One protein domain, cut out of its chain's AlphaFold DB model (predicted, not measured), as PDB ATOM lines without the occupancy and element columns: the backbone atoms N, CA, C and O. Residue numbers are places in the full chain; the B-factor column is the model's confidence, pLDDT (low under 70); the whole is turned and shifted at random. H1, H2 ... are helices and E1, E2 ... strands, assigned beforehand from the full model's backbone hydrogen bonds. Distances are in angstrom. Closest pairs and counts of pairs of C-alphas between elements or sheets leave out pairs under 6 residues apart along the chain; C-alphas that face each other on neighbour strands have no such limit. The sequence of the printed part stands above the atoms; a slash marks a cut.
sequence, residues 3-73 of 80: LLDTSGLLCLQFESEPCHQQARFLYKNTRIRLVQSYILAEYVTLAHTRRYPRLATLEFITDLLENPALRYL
ATOM      1  N   LEU A   3      -8.959  35.411 -32.150       94.06
ATOM      2  CA  LEU A   3      -9.606  35.353 -33.455       94.06
ATOM      3  C   LEU A   3      -8.899  36.346 -34.379       94.06
ATOM      4  O   LEU A   3      -8.775  37.517 -34.033       94.06
ATOM      5  N   LEU A   4      -8.397  35.857 -35.507       96.12
ATOM      6  CA  LEU A   4      -7.812  36.672 -36.560       96.12
ATOM      7  C   LEU A   4      -8.938  37.230 -37.424       96.12
ATOM      8  O   LEU A   4      -9.787  36.477 -37.908       96.12
ATOM      9  N   ASP A   5      -8.921  38.540 -37.612       95.75
ATOM     10  CA  ASP A   5      -9.796  39.274 -38.512       95.75
ATOM     11  C   ASP A   5      -8.998  39.820 -39.706       95.75
ATOM     12  O   ASP A   5      -7.766  39.769 -39.752       95.75
ATOM     13  N   THR A   6      -9.708  40.368 -40.684       97.00
ATOM     14  CA  THR A   6      -9.116  40.851 -41.933       97.00
ATOM     15  C   THR A   6      -8.121  41.990 -41.711       97.00
ATOM     16  O   THR A   6      -7.053  42.018 -42.330       97.00
ATOM     17  N   SER A   7      -8.428  42.909 -40.790       95.31
ATOM     18  CA  SER A   7      -7.547  44.038 -40.476       95.31
ATOM     19  C   SER A   7      -6.287  43.595 -39.723       95.31
ATOM     20  O   SER A   7      -5.186  44.071 -40.019       95.31
ATOM     21  N   GLY A   8      -6.415  42.618 -38.823       96.69
ATOM     22  CA  GLY A   8      -5.302  41.983 -38.134       96.69
ATOM     23  C   GLY A   8      -4.363  41.261 -39.091       96.69
ATOM     24  O   GLY A   8      -3.151  41.405 -38.956       96.69
ATOM     25  N   LEU A   9      -4.884  40.545 -40.094       97.62
ATOM     26  CA  LEU A   9      -4.056  39.896 -41.120       97.62
ATOM     27  C   LEU A   9      -3.246  40.906 -41.944       97.62
ATOM     28  O   LEU A   9      -2.045  40.706 -42.128       97.62
ATOM     29  N   LEU A  10      -3.857  42.021 -42.359       97.44
ATOM     30  CA  LEU A  10      -3.134  43.110 -43.028       97.44
ATOM     31  C   LEU A  10      -2.021  43.675 -42.154       97.44
ATOM     32  O   LEU A  10      -0.884  43.796 -42.610       97.44
ATOM     33  N   CYS A  11      -2.334  43.972 -40.891       97.81
ATOM     34  CA  CYS A  11      -1.346  44.480 -39.949       97.81
ATOM     35  C   CYS A  11      -0.226  43.467 -39.694       97.81
ATOM     36  O   CYS A  11       0.900  43.869 -39.433       97.81
ATOM     37  N   LEU A  12      -0.487  42.160 -39.764       97.75
ATOM     38  CA  LEU A  12       0.554  41.145 -39.593       97.75
ATOM     39  C   LEU A  12       1.518  41.085 -40.773       97.75
ATOM     40  O   LEU A  12       2.719  40.925 -40.544       97.75
ATOM     41  N   GLN A  13       1.008  41.209 -41.999       97.75
ATOM     42  CA  GLN A  13       1.830  41.100 -43.197       97.75
ATOM     43  C   GLN A  13       2.584  42.396 -43.522       97.75
ATOM     44  O   GLN A  13       3.782  42.347 -43.801       97.75
ATOM     45  N   PHE A  14       1.910  43.547 -43.510       96.69
ATOM     46  CA  PHE A  14       2.459  44.779 -44.077       96.69
ATOM     47  C   PHE A  14       2.915  45.755 -42.991       96.69
ATOM     48  O   PHE A  14       2.118  46.226 -42.183       96.69
ATOM     49  N   GLU A  15       4.206  46.097 -43.003       96.94
ATOM     50  CA  GLU A  15       4.811  47.040 -42.047       96.94
ATOM     51  C   GLU A  15       4.261  48.467 -42.169       96.94
ATOM     52  O   GLU A  15       4.258  49.220 -41.199       96.94
ATOM     53  N   SER A  16       3.734  48.821 -43.343       95.12
ATOM     54  CA  SER A  16       3.082  50.106 -43.597       95.12
ATOM     55  C   SER A  16       1.751  50.288 -42.863       95.12
ATOM     56  O   SER A  16       1.239  51.405 -42.817       95.12
ATOM     57  N   GLU A  17       1.154  49.223 -42.320       96.31
ATOM     58  CA  GLU A  17      -0.111  49.330 -41.594       96.31
ATOM     59  C   GLU A  17       0.111  49.907 -40.176       96.31
ATOM     60  O   GLU A  17       1.021  49.469 -39.465       96.31
ATOM     61  N   PRO A  18      -0.736  50.844 -39.702       96.50
ATOM     62  CA  PRO A  18      -0.496  51.595 -38.460       96.50
ATOM     63  C   PRO A  18      -0.302  50.737 -37.204       96.50
ATOM     64  O   PRO A  18       0.423  51.118 -36.286       96.50
ATOM     65  N   CYS A  19      -0.948  49.572 -37.154       97.50
ATOM     66  CA  CYS A  19      -0.923  48.675 -36.002       97.50
ATOM     67  C   CYS A  19       0.029  47.483 -36.184       97.50
ATOM     68  O   CYS A  19      -0.068  46.522 -35.420       97.50
ATOM     69  N   HIS A  20       0.958  47.523 -37.151       97.94
ATOM     70  CA  HIS A  20       1.840  46.394 -37.472       97.94
ATOM     71  C   HIS A  20       2.563  45.817 -36.247       97.94
ATOM     72  O   HIS A  20       2.476  44.622 -35.950       97.94
ATOM     73  N   GLN A  21       3.232  46.677 -35.472       98.25
ATOM     74  CA  GLN A  21       3.997  46.247 -34.297       98.25
ATOM     75  C   GLN A  21       3.101  45.625 -33.219       98.25
ATOM     76  O   GLN A  21       3.435  44.586 -32.645       98.25
ATOM     77  N   GLN A  22       1.927  46.217 -32.983       98.00
ATOM     78  CA  GLN A  22       0.966  45.709 -32.009       98.00
ATOM     79  C   GLN A  22       0.382  44.361 -32.447       98.00
ATOM     80  O   GLN A  22       0.334  43.427 -31.645       98.00
ATOM     81  N   ALA A  23       0.002  44.223 -33.719       97.69
ATOM     82  CA  ALA A  23      -0.511  42.975 -34.277       97.69
ATOM     83  C   ALA A  23       0.525  41.853 -34.147       97.69
ATOM     84  O   ALA A  23       0.213  40.777 -33.630       97.69
ATOM     85  N   ARG A  24       1.788  42.115 -34.508       97.56
ATOM     86  CA  ARG A  24       2.878  41.141 -34.358       97.56
ATOM     87  C   ARG A  24       3.128  40.762 -32.905       97.56
ATOM     88  O   ARG A  24       3.327  39.579 -32.624       97.56
ATOM     89  N   PHE A  25       3.110  41.728 -31.989       98.00
ATOM     90  CA  PHE A  25       3.262  41.462 -30.561       98.00
ATOM     91  C   PHE A  25       2.151  40.540 -30.050       98.00
ATOM     92  O   PHE A  25       2.436  39.491 -29.467       98.00
ATOM     93  N   LEU A  26       0.889  40.877 -30.311       97.25
ATOM     94  CA  LEU A  26      -0.253  40.086 -29.855       97.25
ATOM     95  C   LEU A  26      -0.268  38.694 -30.504       97.25
ATOM     96  O   LEU A  26      -0.505  37.695 -29.822       97.25
ATOM     97  N   TYR A  27       0.046  38.604 -31.797       96.44
ATOM     98  CA  TYR A  27       0.102  37.337 -32.522       96.44
ATOM     99  C   TYR A  27       1.180  36.415 -31.962       96.44
ATOM    100  O   TYR A  27       0.893  35.246 -31.706       96.44
ATOM    101  N   LYS A  28       2.398  36.916 -31.717       96.00
ATOM    102  CA  LYS A  28       3.501  36.123 -31.142       96.00
ATOM    103  C   LYS A  28       3.182  35.615 -29.735       96.00
ATOM    104  O   LYS A  28       3.488  34.469 -29.428       96.00
ATOM    105  N   ASN A  29       2.522  36.430 -28.912       96.38
ATOM    106  CA  ASN A  29       2.184  36.079 -27.529       96.38
ATOM    107  C   ASN A  29       0.919  35.209 -27.393       96.38
ATOM    108  O   ASN A  29       0.570  34.778 -26.293       96.38
ATOM    109  N   THR A  30       0.231  34.905 -28.496       95.75
ATOM    110  CA  THR A  30      -0.984  34.087 -28.477       95.75
ATOM    111  C   THR A  30      -0.691  32.637 -28.860       95.75
ATOM    112  O   THR A  30      -0.233  32.352 -29.960       95.75
ATOM    113  N   ARG A  31      -1.030  31.696 -27.968       93.94
ATOM    114  CA  ARG A  31      -0.814  30.250 -28.178       93.94
ATOM    115  C   ARG A  31      -1.736  29.602 -29.217       93.94
ATOM    116  O   ARG A  31      -1.306  28.705 -29.925       93.94
ATOM    117  N   ILE A  32      -3.000  30.027 -29.275       92.50
ATOM    118  CA  ILE A  32      -4.029  29.458 -30.162       92.50
ATOM    119  C   ILE A  32      -4.645  30.589 -30.967       92.50
ATOM    120  O   ILE A  32      -5.119  31.567 -30.375       92.50
ATOM    121  N   ARG A  33      -4.655  30.433 -32.289       94.69
ATOM    122  CA  ARG A  33      -5.171  31.415 -33.242       94.69
ATOM    123  C   ARG A  33      -6.297  30.782 -34.038       94.69
ATOM    124  O   ARG A  33      -6.170  29.647 -34.478       94.69
ATOM    125  N   LEU A  34      -7.387  31.508 -34.196       95.12
ATOM    126  CA  LEU A  34      -8.574  31.072 -34.909       95.12
ATOM    127  C   LEU A  34      -8.734  31.936 -36.152       95.12
ATOM    128  O   LEU A  34      -8.541  33.144 -36.066       95.12
ATOM    129  N   VAL A  35      -9.108  31.350 -37.282       94.44
ATOM    130  CA  VAL A  35      -9.474  32.111 -38.485       94.44
ATOM    131  C   VAL A  35     -10.657  31.451 -39.178       94.44
ATOM    132  O   VAL A  35     -10.810  30.231 -39.118       94.44
ATOM    133  N   GLN A  36     -11.496  32.257 -39.826       92.94
ATOM    134  CA  GLN A  36     -12.613  31.773 -40.640       92.94
ATOM    135  C   GLN A  36     -12.282  31.910 -42.128       92.94
ATOM    136  O   GLN A  36     -11.542  32.811 -42.522       92.94
ATOM    137  N   SER A  37     -12.846  31.047 -42.974       90.62
ATOM    138  CA  SER A  37     -12.574  31.064 -44.421       90.62
ATOM    139  C   SER A  37     -12.950  32.393 -45.084       90.62
ATOM    140  O   SER A  37     -12.214  32.871 -45.947       90.62
ATOM    141  N   TYR A  38     -14.038  33.039 -44.648       92.50
ATOM    142  CA  TYR A  38     -14.437  34.342 -45.184       92.50
ATOM    143  C   TYR A  38     -13.447  35.460 -44.837       92.50
ATOM    144  O   TYR A  38     -13.261  36.353 -45.655       92.50
ATOM    145  N   ILE A  39     -12.759  35.386 -43.687       95.62
ATOM    146  CA  ILE A  39     -11.709  36.352 -43.321       95.62
ATOM    147  C   ILE A  39     -10.545  36.261 -44.309       95.62
ATOM    148  O   ILE A  39     -10.019  37.277 -44.745       95.62
ATOM    149  N   LEU A  40     -10.161  35.048 -44.719       95.00
ATOM    150  CA  LEU A  40      -9.103  34.856 -45.715       95.00
ATOM    151  C   LEU A  40      -9.524  35.379 -47.097       95.00
ATOM    152  O   LEU A  40      -8.726  36.008 -47.789       95.00
ATOM    153  N   ALA A  41     -10.781  35.158 -47.493       94.69
ATOM    154  CA  ALA A  41     -11.314  35.666 -48.756       94.69
ATOM    155  C   ALA A  41     -11.393  37.206 -48.781       94.69
ATOM    156  O   ALA A  41     -10.995  37.843 -49.763       94.69
ATOM    157  N   GLU A  42     -11.863  37.812 -47.689       97.50
ATOM    158  CA  GLU A  42     -11.901  39.265 -47.520       97.50
ATOM    159  C   GLU A  42     -10.484  39.848 -47.520       97.50
ATOM    160  O   GLU A  42     -10.225  40.828 -48.214       97.50
ATOM    161  N   TYR A  43      -9.543  39.198 -46.834       97.94
ATOM    162  CA  TYR A  43      -8.135  39.579 -46.803       97.94
ATOM    163  C   TYR A  43      -7.505  39.660 -48.198       97.94
ATOM    164  O   TYR A  43      -6.936  40.694 -48.550       97.94
ATOM    165  N   VAL A  44      -7.663  38.619 -49.026       96.88
ATOM    166  CA  VAL A  44      -7.170  38.622 -50.417       96.88
ATOM    167  C   VAL A  44      -7.768  39.787 -51.201       96.88
ATOM    168  O   VAL A  44      -7.057  40.499 -51.912       96.88
ATOM    169  N   THR A  45      -9.077  39.994 -51.058       97.25
ATOM    170  CA  THR A  45      -9.810  41.039 -51.778       97.25
ATOM    171  C   THR A  45      -9.346  42.430 -51.357       97.25
ATOM    172  O   THR A  45      -9.101  43.296 -52.203       97.25
ATOM    173  N   LEU A  46      -9.174  42.650 -50.055       97.50
ATOM    174  CA  LEU A  46      -8.744  43.924 -49.500       97.50
ATOM    175  C   LEU A  46      -7.285  44.227 -49.850       97.50
ATOM    176  O   LEU A  46      -6.988  45.344 -50.271       97.50
ATOM    177  N   ALA A  47      -6.391  43.240 -49.745       97.25
ATOM    178  CA  ALA A  47      -4.989  43.393 -50.116       97.25
ATOM    179  C   ALA A  47      -4.842  43.750 -51.604       97.25
ATOM    180  O   ALA A  47      -4.140  44.702 -51.953       97.25
ATOM    181  N   HIS A  48      -5.592  43.063 -52.470       96.38
ATOM    182  CA  HIS A  48      -5.662  43.371 -53.896       96.38
ATOM    183  C   HIS A  48      -6.190  44.791 -54.158       96.38
ATOM    184  O   HIS A  48      -5.588  45.548 -54.918       96.38
ATOM    185  N   THR A  49      -7.276  45.188 -53.490       97.44
ATOM    186  CA  THR A  49      -7.882  46.526 -53.632       97.44
ATOM    187  C   THR A  49      -6.933  47.638 -53.176       97.44
ATOM    188  O   THR A  49      -6.856  48.692 -53.807       97.44
ATOM    189  N   ARG A  50      -6.147  47.396 -52.120       95.88
ATOM    190  CA  ARG A  50      -5.103  48.312 -51.634       95.88
ATOM    191  C   ARG A  50      -3.811  48.273 -52.458       95.88
ATOM    192  O   ARG A  50      -2.889  49.023 -52.153       95.88
ATOM    193  N   ARG A  51      -3.765  47.475 -53.532       96.19
ATOM    194  CA  ARG A  51      -2.613  47.311 -54.436       96.19
ATOM    195  C   ARG A  51      -1.371  46.729 -53.756       96.19
ATOM    196  O   ARG A  51      -0.253  46.978 -54.202       96.19
ATOM    197  N   TYR A  52      -1.557  45.926 -52.710       97.00
ATOM    198  CA  TYR A  52      -0.464  45.129 -52.164       97.00
ATOM    199  C   TYR A  52      -0.053  44.011 -53.143       97.00
ATOM    200  O   TYR A  52      -0.879  43.554 -53.944       97.00
ATOM    201  N   PRO A  53       1.214  43.547 -53.117       96.38
ATOM    202  CA  PRO A  53       1.686  42.529 -54.048       96.38
ATOM    203  C   PRO A  53       0.901  41.219 -53.915       96.38
ATOM    204  O   PRO A  53       0.832  40.614 -52.842       96.38
ATOM    205  N   ARG A  54       0.339  40.750 -55.036       96.25
ATOM    206  CA  ARG A  54      -0.484  39.532 -55.074       96.25
ATOM    207  C   ARG A  54       0.286  38.296 -54.613       96.25
ATOM    208  O   ARG A  54      -0.249  37.531 -53.823       96.25
ATOM    209  N   LEU A  55       1.515  38.111 -55.104       97.44
ATOM    210  CA  LEU A  55       2.328  36.943 -54.757       97.44
ATOM    211  C   LEU A  55       2.602  36.898 -53.250       97.44
ATOM    212  O   LEU A  55       2.240  35.919 -52.611       97.44
ATOM    213  N   ALA A  56       3.084  38.006 -52.678       96.25
ATOM    214  CA  ALA A  56       3.330  38.105 -51.241       96.25
ATOM    215  C   ALA A  56       2.061  37.835 -50.416       96.25
ATOM    216  O   ALA A  56       2.120  37.192 -49.372       96.25
ATOM    217  N   THR A  57       0.899  38.322 -50.865       97.19
ATOM    218  CA  THR A  57      -0.388  38.080 -50.188       97.19
ATOM    219  C   THR A  57      -0.729  36.587 -50.149       97.19
ATOM    220  O   THR A  57      -1.182  36.084 -49.125       97.19
ATOM    221  N   LEU A  58      -0.510  35.868 -51.257       96.94
ATOM    222  CA  LEU A  58      -0.783  34.431 -51.344       96.94
ATOM    223  C   LEU A  58       0.222  33.607 -50.535       96.94
ATOM    224  O   LEU A  58      -0.202  32.703 -49.826       96.94
ATOM    225  N   GLU A  59       1.512  33.946 -50.593       97.81
ATOM    226  CA  GLU A  59       2.561  33.308 -49.782       97.81
ATOM    227  C   GLU A  59       2.254  33.435 -48.287       97.81
ATOM    228  O   GLU A  59       2.244  32.439 -47.574       97.81
ATOM    229  N   PHE A  60       1.872  34.631 -47.830       97.19
ATOM    230  CA  PHE A  60       1.485  34.851 -46.437       97.19
ATOM    231  C   PHE A  60       0.290  33.996 -46.002       97.19
ATOM    232  O   PHE A  60       0.279  33.477 -44.886       97.19
ATOM    233  N   ILE A  61      -0.728  33.851 -46.858       95.38
ATOM    234  CA  ILE A  61      -1.864  32.977 -46.547       95.38
ATOM    235  C   ILE A  61      -1.391  31.531 -46.478       95.38
ATOM    236  O   ILE A  61      -1.715  30.865 -45.504       95.38
ATOM    237  N   THR A  62      -0.617  31.053 -47.451       95.88
ATOM    238  CA  THR A  62      -0.074  29.688 -47.435       95.88
ATOM    239  C   THR A  62       0.694  29.414 -46.140       95.88
ATOM    240  O   THR A  62       0.329  28.488 -45.417       95.88
ATOM    241  N   ASP A  63       1.632  30.286 -45.762       96.00
ATOM    242  CA  ASP A  63       2.398  30.178 -44.511       96.00
ATOM    243  C   ASP A  63       1.491  30.179 -43.269       96.00
ATOM    244  O   ASP A  63       1.717  29.456 -42.294       96.00
ATOM    245  N   LEU A  64       0.444  31.010 -43.279       94.12
ATOM    246  CA  LEU A  64      -0.520  31.080 -42.190       94.12
ATOM    247  C   LEU A  64      -1.300  29.767 -42.060       94.12
ATOM    248  O   LEU A  64      -1.487  29.299 -40.937       94.12
ATOM    249  N   LEU A  65      -1.752  29.183 -43.172       92.56
ATOM    250  CA  LEU A  65      -2.532  27.942 -43.190       92.56
ATOM    251  C   LEU A  65      -1.696  26.714 -42.817       92.56
ATOM    252  O   LEU A  65      -2.224  25.780 -42.215       92.56
ATOM    253  N   GLU A  66      -0.398  26.738 -43.102       94.12
ATOM    254  CA  GLU A  66       0.556  25.706 -42.683       94.12
ATOM    255  C   GLU A  66       0.950  25.823 -41.199       94.12
ATOM    256  O   GLU A  66       1.572  24.917 -40.636       94.12
ATOM    257  N   ASN A  67       0.554  26.902 -40.512       93.06
ATOM    258  CA  ASN A  67       0.888  27.112 -39.110       93.06
ATOM    259  C   ASN A  67       0.124  26.136 -38.187       93.06
ATOM    260  O   ASN A  67      -1.092  26.266 -38.012       93.06
ATOM    261  N   PRO A  68       0.815  25.239 -37.456       92.00
ATOM    262  CA  PRO A  68       0.168  24.226 -36.621       92.00
ATOM    263  C   PRO A  68      -0.539  24.797 -35.384       92.00
ATOM    264  O   PRO A  68      -1.264  24.072 -34.702       92.00
ATOM    265  N   ALA A  69      -0.339  26.075 -35.052       92.50
ATOM    266  CA  ALA A  69      -1.046  26.777 -33.979       92.50
ATOM    267  C   ALA A  69      -2.292  27.541 -34.473       92.50
ATOM    268  O   ALA A  69      -3.035  28.098 -33.655       92.50
ATOM    269  N   LEU A  70      -2.530  27.565 -35.789       92.81
ATOM    270  CA  LEU A  70      -3.776  28.033 -36.381       92.81
ATOM    271  C   LEU A  70      -4.848  26.940 -36.271       92.81
ATOM    272  O   LEU A  70      -4.586  25.740 -36.373       92.81
ATOM    273  N   ARG A  71      -6.084  27.350 -36.023       91.56
ATOM    274  CA  ARG A  71      -7.274  26.504 -36.028       91.56
ATOM    275  C   ARG A  71      -8.310  27.158 -36.930       91.56
ATOM    276  O   ARG A  71      -8.636  28.330 -36.753       91.56
ATOM    277  N   TYR A  72      -8.837  26.397 -37.879       85.69
ATOM    278  CA  TYR A  72      -9.957  26.859 -38.686       85.69
ATOM    279  C   TYR A  72     -11.226  26.832 -37.848       85.69
ATOM    280  O   TYR A  72     -11.590  25.793 -37.294       85.69
ATOM    281  N   LEU A  73     -11.910  27.970 -37.774       80.25
ATOM    282  CA  LEU A  73     -13.293  27.989 -37.335       80.25
ATOM    283  C   LEU A  73     -14.144  27.564 -38.530       80.25
ATOM    284  O   LEU A  73     -14.384  28.340 -39.455       80.25
TER     285      LEU A  73
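This is residues 3 to 73 of the 80 residues of the protein "Similarity" of Microcystis aeruginosa PCC 7806 (UniProt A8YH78). Two helices, H3 and H4, fold back on each other as a helical hairpin, and a small sheet of two strands, E1 and E2, sits at the end of it where H3 begins and H4 ends. H1 crosses the hairpin and packs on H3, and H2 packs on H1 on the side away from the hairpin. The printed part has 71 residues, with four named helices and two named strands in the order H1, H2, E1, H3, H4, E2; the sheet's order is E1, E2, parallel, and the class is mostly helix. The whole is compact, with a radius of gyration of the C-alphas of 11.4 A and spans of 31 by 24 by 17 A.

In the sheet, E1, residues 33 to 36, and E2, residues 70 to 73, are parallel neighbours at 38 degrees; N 71 and O 33 are 2.8 A apart and N 35 and O 71 are 3.1 A apart, both within hydrogen-bond range. H3, residues 37 to 49, and H4, residues 54 to 65, lie between these strands in the chain, and E1, H3, H4 and E2 form a strand-helix-strand unit, two parallel neighbour strands with helices between them, with a right-handed crossover. H3 and H4 are a helical hairpin: they touch at a shallow tilt of 20 degrees, opposite ways, and their closest C-alphas, those of His 48 and Arg 54, are 6.6 A apart. H1, residues 6 to 13, touches H3 at a steep tilt of 66 degrees, the same way, with the closest C-alphas, those of Thr 6 and Tyr 43, 5.1 A apart. H1 is close to H4 but not clearly touching; their closest C-alphas, those of Gln 13 and Phe 60, are 7.0 A apart. H2, residues 20 to 29, touches H1 about perpendicular, at 89 degrees, with the C-alphas of Cys 11 and His 20 closest at 4.5 A. H2 is apart from H3, H4 and E2. In H1, H2, H3 and H4 every O i to N i+4 pair is within hydrogen-bond range.

E1 runs 10.5 A from C-alpha 33 to C-alpha 36, and E2 runs 9.6 A from C-alpha 70 to C-alpha 73 at (-13.293, 27.989, -37.335). H3, the longest helix, measures 18.6 A from C-alpha 37 at (-12.574, 31.064, -44.421) to C-alpha 49, and H4 measures 16.7 A from C-alpha 54 to C-alpha 65. H1 covers 11.0 A from C-alpha 6 at (-9.116, 40.851, -41.933) to C-alpha 13, and H2 covers 14.3 A from C-alpha 20 to C-alpha 29.

The two C-alphas farthest apart, those of Arg 31 and Arg 51, are 31.4 A apart. The printed part has no cut. No link is long; the link from H1 to H2, six residues, is short, and the other four links are tight. The mean pLDDT of the printed part is 95.5, and no printed residue is under 70.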